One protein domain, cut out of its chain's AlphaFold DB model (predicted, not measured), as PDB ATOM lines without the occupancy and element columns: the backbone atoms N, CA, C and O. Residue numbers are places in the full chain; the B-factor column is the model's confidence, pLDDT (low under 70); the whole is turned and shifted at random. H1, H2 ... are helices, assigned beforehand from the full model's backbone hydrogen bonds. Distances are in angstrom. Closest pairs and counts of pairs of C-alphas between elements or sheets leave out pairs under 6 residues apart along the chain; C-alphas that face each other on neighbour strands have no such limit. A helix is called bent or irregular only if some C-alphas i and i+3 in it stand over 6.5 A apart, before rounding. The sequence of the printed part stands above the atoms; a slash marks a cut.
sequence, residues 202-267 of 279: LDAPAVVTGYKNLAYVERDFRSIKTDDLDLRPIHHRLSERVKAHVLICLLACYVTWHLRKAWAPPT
ATOM      1  N   LEU A 202     -37.335 -47.116 -17.304       93.94
ATOM      2  CA  LEU A 202     -36.118 -46.548 -17.863       93.94
ATOM      3  C   LEU A 202     -34.900 -47.019 -17.068       93.94
ATOM      4  O   LEU A 202     -34.698 -46.608 -15.926       93.94
ATOM      5  N   ASP A 203     -34.070 -47.872 -17.662       95.19
ATOM      6  CA  ASP A 203     -32.838 -48.339 -17.025       95.19
ATOM      7  C   ASP A 203     -31.792 -47.211 -16.890       95.19
ATOM      8  O   ASP A 203     -31.953 -46.103 -17.413       95.19
ATOM      9  N   ALA A 204     -30.727 -47.439 -16.116       94.94
ATOM     10  CA  ALA A 204     -29.739 -46.386 -15.868       94.94
ATOM     11  C   ALA A 204     -29.019 -45.887 -17.140       94.94
ATOM     12  O   ALA A 204     -28.896 -44.666 -17.289       94.94
ATOM     13  N   PRO A 205     -28.585 -46.749 -18.084       94.31
ATOM     14  CA  PRO A 205     -28.046 -46.287 -19.362       94.31
ATOM     15  C   PRO A 205     -29.028 -45.412 -20.149       94.31
ATOM     16  O   PRO A 205     -28.625 -44.373 -20.677       94.31
ATOM     17  N   ALA A 206     -30.315 -45.763 -20.195       94.12
ATOM     18  CA  ALA A 206     -31.323 -44.974 -20.892       94.12
ATOM     19  C   ALA A 206     -31.593 -43.627 -20.203       94.12
ATOM     20  O   ALA A 206     -31.762 -42.622 -20.894       94.12
ATOM     21  N   VAL A 207     -31.542 -43.556 -18.867       95.88
ATOM     22  CA  VAL A 207     -31.587 -42.276 -18.133       95.88
ATOM     23  C   VAL A 207     -30.397 -41.389 -18.513       95.88
ATOM     24  O   VAL A 207     -30.571 -40.197 -18.779       95.88
ATOM     25  N   VAL A 208     -29.191 -41.961 -18.581       94.25
ATOM     26  CA  VAL A 208     -27.978 -41.231 -18.980       94.25
ATOM     27  C   VAL A 208     -28.080 -40.735 -20.416       94.25
ATOM     28  O   VAL A 208     -27.775 -39.571 -20.675       94.25
ATOM     29  N   THR A 209     -28.538 -41.577 -21.341       92.88
ATOM     30  CA  THR A 209     -28.780 -41.196 -22.739       92.88
ATOM     31  C   THR A 209     -29.818 -40.082 -22.832       92.88
ATOM     32  O   THR A 209     -29.563 -39.060 -23.466       92.88
ATOM     33  N   GLY A 210     -30.947 -40.217 -22.130       92.00
ATOM     34  CA  GLY A 210     -31.992 -39.197 -22.070       92.00
ATOM     35  C   GLY A 210     -31.456 -37.847 -21.593       92.00
ATOM     36  O   GLY A 210     -31.706 -36.827 -22.232       92.00
ATOM     37  N   TYR A 211     -30.644 -37.838 -20.531       93.50
ATOM     38  CA  TYR A 211     -30.013 -36.614 -20.040       93.50
ATOM     39  C   TYR A 211     -28.960 -36.053 -21.007       93.50
ATOM     40  O   TYR A 211     -28.933 -34.850 -21.247       93.50
ATOM     41  N   LYS A 212     -28.107 -36.894 -21.604       89.56
ATOM     42  CA  LYS A 212     -27.103 -36.453 -22.590       89.56
ATOM     43  C   LYS A 212     -27.742 -35.849 -23.837       89.56
ATOM     44  O   LYS A 212     -27.170 -34.928 -24.419       89.56
ATOM     45  N   ASN A 213     -28.945 -36.291 -24.199       87.81
ATOM     46  CA  ASN A 213     -29.673 -35.749 -25.338       87.81
ATOM     47  C   ASN A 213     -30.069 -34.270 -25.171       87.81
ATOM     48  O   ASN A 213     -30.342 -33.612 -26.176       87.81
ATOM     49  N   LEU A 214     -30.004 -33.702 -23.955       86.06
ATOM     50  CA  LEU A 214     -30.121 -32.249 -23.762       86.06
ATOM     51  C   LEU A 214     -29.083 -31.478 -24.574       86.06
ATOM     52  O   LEU A 214     -29.393 -30.395 -25.055       86.06
ATOM     53  N   ALA A 215     -27.883 -32.027 -24.779       81.88
ATOM     54  CA  ALA A 215     -26.850 -31.361 -25.564       81.88
ATOM     55  C   ALA A 215     -27.281 -31.141 -27.027       81.88
ATOM     56  O   ALA A 215     -26.939 -30.114 -27.619       81.88
ATOM     57  N   TYR A 216     -28.066 -32.058 -27.608       78.81
ATOM     58  CA  TYR A 216     -28.635 -31.869 -28.948       78.81
ATOM     59  C   TYR A 216     -29.671 -30.749 -28.949       78.81
ATOM     60  O   TYR A 216     -29.622 -29.871 -29.805       78.81
ATOM     61  N   VAL A 217     -30.539 -30.722 -27.935       79.50
ATOM     62  CA  VAL A 217     -31.535 -29.660 -27.762       79.50
ATOM     63  C   VAL A 217     -30.849 -28.299 -27.592       79.50
ATOM     64  O   VAL A 217     -31.203 -27.342 -28.275       79.50
ATOM     65  N   GLU A 218     -29.818 -28.199 -26.753       81.00
ATOM     66  CA  GLU A 218     -29.024 -26.977 -26.574       81.00
ATOM     67  C   GLU A 218     -28.335 -26.528 -27.869       81.00
ATOM     68  O   GLU A 218     -28.304 -25.329 -28.167       81.00
ATOM     69  N   ARG A 219     -27.798 -27.472 -28.653       78.31
ATOM     70  CA  ARG A 219     -27.196 -27.197 -29.964       78.31
ATOM     71  C   ARG A 219     -28.229 -26.651 -30.947       78.31
ATOM     72  O   ARG A 219     -27.958 -25.650 -31.608       78.31
ATOM     73  N   ASP A 220     -29.405 -27.259 -31.016       76.62
ATOM     74  CA  ASP A 220     -30.485 -26.810 -31.893       76.62
ATOM     75  C   ASP A 220     -31.018 -25.436 -31.454       76.62
ATOM     76  O   ASP A 220     -31.185 -24.539 -32.279       76.62
ATOM     77  N   PHE A 221     -31.153 -25.187 -30.147       76.25
ATOM     78  CA  PHE A 221     -31.494 -23.858 -29.632       76.25
ATOM     79  C   PHE A 221     -30.431 -22.800 -29.936       76.25
ATOM     80  O   PHE A 221     -30.785 -21.636 -30.131       76.25
ATOM     81  N   ARG A 222     -29.144 -23.157 -29.953       76.06
ATOM     82  CA  ARG A 222     -28.068 -22.236 -30.344       76.06
ATOM     83  C   ARG A 222     -28.148 -21.890 -31.831       76.06
ATOM     84  O   ARG A 222     -28.116 -20.709 -32.168       76.06
ATOM     85  N   SER A 223     -28.370 -22.896 -32.674       72.81
ATOM     86  CA  SER A 223     -28.607 -22.740 -34.114       72.81
ATOM     87  C   SER A 223     -29.805 -21.825 -34.398       72.81
ATOM     88  O   SER A 223     -29.686 -20.880 -35.176       72.81
ATOM     89  N   ILE A 224     -30.911 -22.005 -33.665       73.44
ATOM     90  CA  ILE A 224     -32.075 -21.107 -33.723       73.44
ATOM     91  C   ILE A 224     -31.711 -19.668 -33.335       73.44
ATOM     92  O   ILE A 224     -32.180 -18.713 -33.952       73.44
ATOM     93  N   LYS A 225     -30.953 -19.500 -32.246       68.62
ATOM     94  CA  LYS A 225     -30.762 -18.191 -31.611       68.62
ATOM     95  C   LYS A 225     -29.716 -17.320 -32.289       68.62
ATOM     96  O   LYS A 225     -29.918 -16.108 -32.302       68.62
ATOM     97  N   THR A 226     -28.623 -17.920 -32.751       63.81
ATOM     98  CA  THR A 226     -27.385 -17.186 -33.038       63.81
ATOM     99  C   THR A 226     -26.675 -17.642 -34.306       63.81
ATOM    100  O   THR A 226     -26.027 -16.812 -34.928       63.81
ATOM    101  N   ASP A 227     -26.735 -18.930 -34.664       62.38
ATOM    102  CA  ASP A 227     -25.843 -19.439 -35.719       62.38
ATOM    103  C   ASP A 227     -26.503 -19.430 -37.106       62.38
ATOM    104  O   ASP A 227     -25.877 -18.998 -38.070       62.38
ATOM    105  N   ASP A 228     -27.752 -19.901 -37.213       61.41
ATOM    106  CA  ASP A 228     -28.382 -20.173 -38.513       61.41
ATOM    107  C   ASP A 228     -29.660 -19.355 -38.757       61.41
ATOM    108  O   ASP A 228     -29.942 -18.966 -39.889       61.41
ATOM    109  N   LEU A 229     -30.481 -19.148 -37.718       65.31
ATOM    110  CA  LEU A 229     -31.858 -18.650 -37.880       65.31
ATOM    111  C   LEU A 229     -32.122 -17.295 -37.212       65.31
ATOM    112  O   LEU A 229     -33.273 -16.854 -37.204       65.31
ATOM    113  N   ASP A 230     -31.078 -16.660 -36.667       68.69
ATOM    114  CA  ASP A 230     -31.043 -15.269 -36.191       68.69
ATOM    115  C   ASP A 230     -32.274 -14.813 -35.390       68.69
ATOM    116  O   ASP A 230     -32.737 -13.674 -35.515       68.69
ATOM    117  N   LEU A 231     -32.790 -15.661 -34.486       66.62
ATOM    118  CA  LEU A 231     -33.854 -15.238 -33.560       66.62
ATOM    119  C   LEU A 231     -33.435 -13.985 -32.763       66.62
ATOM    120  O   LEU A 231     -34.269 -13.197 -32.313       66.62
ATOM    121  N   ARG A 232     -32.126 -13.790 -32.578       68.75
ATOM    122  CA  ARG A 232     -31.516 -12.522 -32.174       68.75
ATOM    123  C   ARG A 232     -30.581 -12.126 -33.322       68.75
ATOM    124  O   ARG A 232     -29.695 -12.916 -33.615       68.75
ATOM    125  N   PRO A 233     -30.761 -10.960 -33.977       62.62
ATOM    126  CA  PRO A 233     -31.060  -9.667 -33.352       62.62
ATOM    127  C   PRO A 233     -32.407  -9.024 -33.760       62.62
ATOM    128  O   PRO A 233     -32.565  -7.806 -33.669       62.62
ATOM    129  N   ILE A 234     -33.395  -9.791 -34.234       71.56
ATOM    130  CA  ILE A 234     -34.639  -9.215 -34.775       71.56
ATOM    131  C   ILE A 234     -35.586  -8.752 -33.649       71.56
ATOM    132  O   ILE A 234     -36.207  -9.544 -32.941       71.56
ATOM    133  N   HIS A 235     -35.744  -7.434 -33.500       78.38
ATOM    134  CA  HIS A 235     -36.598  -6.829 -32.473       78.38
ATOM    135  C   HIS A 235     -38.014  -6.530 -32.994       78.38
ATOM    136  O   HIS A 235     -38.286  -5.474 -33.570       78.38
ATOM    137  N   HIS A 236     -38.957  -7.443 -32.757       81.19
ATOM    138  CA  HIS A 236     -40.374  -7.198 -33.034       81.19
ATOM    139  C   HIS A 236     -41.048  -6.391 -31.915       81.19
ATOM    140  O   HIS A 236     -40.833  -6.645 -30.736       81.19
ATOM    141  N   ARG A 237     -41.919  -5.441 -32.287       80.12
ATOM    142  CA  ARG A 237     -42.715  -4.638 -31.332       80.12
ATOM    143  C   ARG A 237     -44.109  -5.204 -31.044       80.12
ATOM    144  O   ARG A 237     -44.695  -4.877 -30.023       80.12
ATOM    145  N   LEU A 238     -44.654  -6.019 -31.949       87.50
ATOM    146  CA  LEU A 238     -46.000  -6.591 -31.833       87.50
ATOM    147  C   LEU A 238     -45.912  -8.070 -31.452       87.50
ATOM    148  O   LEU A 238     -45.192  -8.819 -32.114       87.50
ATOM    149  N   SER A 239     -46.686  -8.491 -30.448       84.69
ATOM    150  CA  SER A 239     -46.678  -9.872 -29.932       84.69
ATOM    151  C   SER A 239     -46.925 -10.916 -31.029       84.69
ATOM    152  O   SER A 239     -46.194 -11.896 -31.122       84.69
ATOM    153  N   GLU A 240     -47.870 -10.671 -31.941       88.12
ATOM    154  CA  GLU A 240     -48.151 -11.600 -33.046       88.12
ATOM    155  C   GLU A 240     -46.974 -11.753 -34.018       88.12
ATOM    156  O   GLU A 240     -46.713 -12.847 -34.510       88.12
ATOM    157  N   ARG A 241     -46.189 -10.689 -34.237       88.25
ATOM    158  CA  ARG A 241     -44.971 -10.773 -35.056       88.25
ATOM    159  C   ARG A 241     -43.875 -11.566 -34.351       88.25
ATOM    160  O   ARG A 241     -43.190 -12.337 -35.012       88.25
ATOM    161  N   VAL A 242     -43.752 -11.430 -33.026       85.50
ATOM    162  CA  VAL A 242     -42.849 -12.268 -32.216       85.50
ATOM    163  C   VAL A 242     -43.228 -13.740 -32.370       85.50
ATOM    164  O   VAL A 242     -42.377 -14.550 -32.724       85.50
ATOM    165  N   LYS A 243     -44.503 -14.090 -32.162       87.69
ATOM    166  CA  LYS A 243     -44.983 -15.477 -32.280       87.69
ATOM    167  C   LYS A 243     -44.752 -16.043 -33.680       87.69
ATOM    168  O   LYS A 243     -44.229 -17.146 -33.801       87.69
ATOM    169  N   ALA A 244     -45.095 -15.284 -34.722       89.56
ATOM    170  CA  ALA A 244     -44.897 -15.700 -36.109       89.56
ATOM    171  C   ALA A 244     -43.415 -15.935 -36.431       89.56
ATOM    172  O   ALA A 244     -43.072 -16.950 -37.028       89.56
ATOM    173  N   HIS A 245     -42.527 -15.039 -35.996       87.12
ATOM    174  CA  HIS A 245     -41.094 -15.183 -36.230       87.12
ATOM    175  C   HIS A 245     -40.506 -16.389 -35.496       87.12
ATOM    176  O   HIS A 245     -39.862 -17.225 -36.122       87.12
ATOM    177  N   VAL A 246     -40.805 -16.549 -34.203       87.00
ATOM    178  CA  VAL A 246     -40.345 -17.712 -33.432       87.00
ATOM    179  C   VAL A 246     -40.905 -19.014 -34.034       87.00
ATOM    180  O   VAL A 246     -40.195 -20.015 -34.066       87.00
ATOM    181  N   LEU A 247     -42.141 -19.021 -34.557       89.56
ATOM    182  CA  LEU A 247     -42.705 -20.177 -35.267       89.56
ATOM    183  C   LEU A 247     -41.921 -20.499 -36.545       89.56
ATOM    184  O   LEU A 247     -41.602 -21.660 -36.776       89.56
ATOM    185  N   ILE A 248     -41.594 -19.493 -37.359       88.88
ATOM    186  CA  ILE A 248     -40.788 -19.676 -38.574       88.88
ATOM    187  C   ILE A 248     -39.405 -20.229 -38.217       88.88
ATOM    188  O   ILE A 248     -38.978 -21.207 -38.825       88.88
ATOM    189  N   CYS A 249     -38.736 -19.676 -37.199       86.75
ATOM    190  CA  CYS A 249     -37.450 -20.192 -36.725       86.75
ATOM    191  C   CYS A 249     -37.570 -21.638 -36.212       86.75
ATOM    192  O   CYS A 249     -36.701 -22.460 -36.486       86.75
ATOM    193  N   LEU A 250     -38.655 -21.989 -35.514       86.44
ATOM    194  CA  LEU A 250     -38.897 -23.367 -35.074       86.44
ATOM    195  C   LEU A 250     -39.062 -24.324 -36.266       86.44
ATOM    196  O   LEU A 250     -38.461 -25.397 -36.278       86.44
ATOM    197  N   LEU A 251     -39.847 -23.941 -37.277       89.38
ATOM    198  CA  LEU A 251     -40.045 -24.742 -38.488       89.38
ATOM    199  C   LEU A 251     -38.747 -24.895 -39.284       89.38
ATOM    200  O   LEU A 251     -38.419 -25.996 -39.719       89.38
ATOM    201  N   ALA A 252     -37.985 -23.813 -39.438       87.06
ATOM    202  CA  ALA A 252     -36.691 -23.855 -40.100       87.06
ATOM    203  C   ALA A 252     -35.707 -24.756 -39.338       87.06
ATOM    204  O   ALA A 252     -35.040 -25.579 -39.955       87.06
ATOM    205  N   CYS A 253     -35.689 -24.701 -38.001       84.00
ATOM    206  CA  CYS A 253     -34.882 -25.609 -37.187       84.00
ATOM    207  C   CYS A 253     -35.276 -27.072 -37.395       84.00
ATOM    208  O   CYS A 253     -34.406 -27.930 -37.512       84.00
ATOM    209  N   TYR A 254     -36.576 -27.359 -37.466       86.38
ATOM    210  CA  TYR A 254     -37.070 -28.707 -37.724       86.38
ATOM    211  C   TYR A 254     -36.602 -29.236 -39.088       86.38
ATOM    212  O   TYR A 254     -36.151 -30.376 -39.189       86.38
ATOM    213  N   VAL A 255     -36.634 -28.397 -40.129       88.69
ATOM    214  CA  VAL A 255     -36.095 -28.746 -41.452       88.69
ATOM    215  C   VAL A 255     -34.583 -28.971 -41.385       88.69
ATOM    216  O   VAL A 255     -34.104 -29.998 -41.862       88.69
ATOM    217  N   THR A 256     -33.828 -28.070 -40.750       83.94
ATOM    218  CA  THR A 256     -32.373 -28.202 -40.574       83.94
ATOM    219  C   THR A 256     -32.004 -29.490 -39.840       83.94
ATOM    220  O   THR A 256     -31.061 -30.173 -40.237       83.94
ATOM    221  N   TRP A 257     -32.756 -29.858 -38.803       83.38
ATOM    222  CA  TRP A 257     -32.575 -31.113 -38.078       83.38
ATOM    223  C   TRP A 257     -32.757 -32.338 -38.992       83.38
ATOM    224  O   TRP A 257     -31.890 -33.213 -39.028       83.38
ATOM    225  N   HIS A 258     -33.827 -32.369 -39.799       86.38
ATOM    226  CA  HIS A 258     -34.057 -33.438 -40.784       86.38
ATOM    227  C   HIS A 258     -32.954 -33.505 -41.842       86.38
ATOM    228  O   HIS A 258     -32.489 -34.596 -42.170       86.38
ATOM    229  N   LEU A 259     -32.498 -32.356 -42.348       87.38
ATOM    230  CA  LEU A 259     -31.416 -32.287 -43.333       87.38
ATOM    231  C   LEU A 259     -30.092 -32.797 -42.757       87.38
ATOM    232  O   LEU A 259     -29.434 -33.612 -43.396       87.38
ATOM    233  N   ARG A 260     -29.733 -32.396 -41.529       82.81
ATOM    234  CA  ARG A 260     -28.541 -32.910 -40.826       82.81
ATOM    235  C   ARG A 260     -28.589 -34.429 -40.691       82.81
ATOM    236  O   ARG A 260     -27.579 -35.084 -40.911       82.81
ATOM    237  N   LYS A 261     -29.758 -34.992 -40.374       83.00
ATOM    238  CA  LYS A 261     -29.941 -36.444 -40.290       83.00
ATOM    239  C   LYS A 261     -29.810 -37.122 -41.657       83.00
ATOM    240  O   LYS A 261     -29.116 -38.126 -41.768       83.00
ATOM    241  N   ALA A 262     -30.453 -36.582 -42.690       86.81
ATOM    242  CA  ALA A 262     -30.418 -37.146 -44.041       86.81
ATOM    243  C   ALA A 262     -29.019 -37.080 -44.676       86.81
ATOM    244  O   ALA A 262     -28.650 -37.957 -45.454       86.81
ATOM    245  N   TRP A 263     -28.240 -36.049 -44.347       86.62
ATOM    246  CA  TRP A 263     -26.891 -35.836 -44.871       86.62
ATOM    247  C   TRP A 263     -25.784 -36.351 -43.951       86.62
ATOM    248  O   TRP A 263     -24.619 -36.221 -44.307       86.62
ATOM    249  N   ALA A 264     -26.112 -36.982 -42.819       82.94
ATOM    250  CA  ALA A 264     -25.104 -37.489 -41.893       82.94
ATOM    251  C   ALA A 264     -24.090 -38.458 -42.545       82.94
ATOM    252  O   ALA A 264     -22.897 -38.279 -42.283       82.94
ATOM    253  N   PRO A 265     -24.500 -39.393 -43.436       82.31
ATOM    254  CA  PRO A 265     -23.549 -40.256 -44.139       82.31
ATOM    255  C   PRO A 265     -22.565 -39.495 -45.049       82.31
ATOM    256  O   PRO A 265     -21.360 -39.677 -44.887       82.31
ATOM    257  N   PRO A 266     -22.997 -38.608 -45.978       82.38
ATOM    258  CA  PRO A 266     -22.050 -37.863 -46.810       82.38
ATOM    259  C   PRO A 266     -21.222 -36.822 -46.044       82.38
ATOM    260  O   PRO A 266     -20.183 -36.408 -46.553       82.38
ATOM    261  N   THR A 267     -21.640 -36.385 -44.849       78.31
ATOM    262  CA  THR A 267     -20.864 -35.445 -44.020       78.31
ATOM    263  C   THR A 267     -20.003 -36.118 -42.952       78.31
ATOM    264  O   THR A 267     -19.342 -35.407 -42.197       78.31
TER     265      THR A 267
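This is residues 202 to 267 of the 279 residues of the protein "DDE_Tnp_1 domain-containing protein" of Mycobacterium kansasii (UniProt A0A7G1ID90). The long helix H3 is crossed near its middle by the far end of H2, which follows H1 end to end in a nearly straight two-part rod, and the whole is an open, slanting arrangement without a compact core. The link of residues 228 to 238 swings out from the end of H2 to the start of H3; at the other side residues 203 to 209, of which 204 to 209 belong to H1, and residues 258 to 267, of which 258 to 262 belong to H3, stick out free. The printed part has 66 residues with three named helices, H1, H2 and H3 in that order along the chain, and no named strand; its class is all helix. It is loose, with a radius of gyration of the C-alphas of 15.2 A, and only just flat, spanning 47 by 31 by 16 A.

Start at the longest helix, H3, residues 239 to 262, and look at its residues 249 to 257, with which alone it touches another helix. There it touches H2, residues 214 to 227, which for its part touches H3 with residues 220 to 224 alone. Find the closest C-alphas of the two helices at Ile 224 and Cys 249, 6.2 A apart; in all, 6 pairs of C-alphas lie within 8 A. The lines of H2 and H3 stand at a steep tilt of 60 degrees, and the two run opposite ways, with 11.7 A from centre to centre. Going back along the chain from H2, you come to H1, residues 204 to 212. H1 and H2 meet only through their link, and H1 and H3 are apart. In the backbones of H1 and H3, every O i to N i+4 pair is within hydrogen-bond range, while in H2 it is 9 of 10 pairs.

Find C-alpha 239, of Ser 239, at (-46.678, -9.872, -29.932); from there H3 runs 24 residues to C-alpha 262, of Ala 262, at (-30.418, -37.146, -44.041), 34.7 A from first to last C-alpha. Along it y falls from -9.872 to -37.146. H2 has 14 residues, Leu 214 to Asp 227, and measures 18.0 A from first to last C-alpha. It is irregular, but only just: C-alphas 224 and 227 are 6.8 A apart, and its line is a rough one. H1 has 9 residues, Ala 204 to Lys 212, and measures 12.3 A; look for its first C-alpha, 204, at (-29.739, -46.386, -15.868). No helix here is bent.

The two C-alphas farthest apart are those of Asp 203 and Arg 237, at 47.0 A, while the first and last printed C-alphas, of Leu 202 and Thr 267, are 32.3 A apart. Without the stretches that stand free, the body has 49 residues, spans 43 by 23 by 17 A and has a radius of gyration of 12.4 A. The printed part has no cut from residue 202 to residue 267, and the full chain has 279 residues. Between H1 and H2 you find a tight link of 1 residue, Asn 213; between H2 and H3 there is a long link of 11 residues. The mean pLDDT of the printed part is 82.7, and the model's confidence is low, under 70, at residues 225 to 233, of which 225 to 227 belong to H2. The mean pLDDT is 93 in H1, 75 in H2 and 87 in H3.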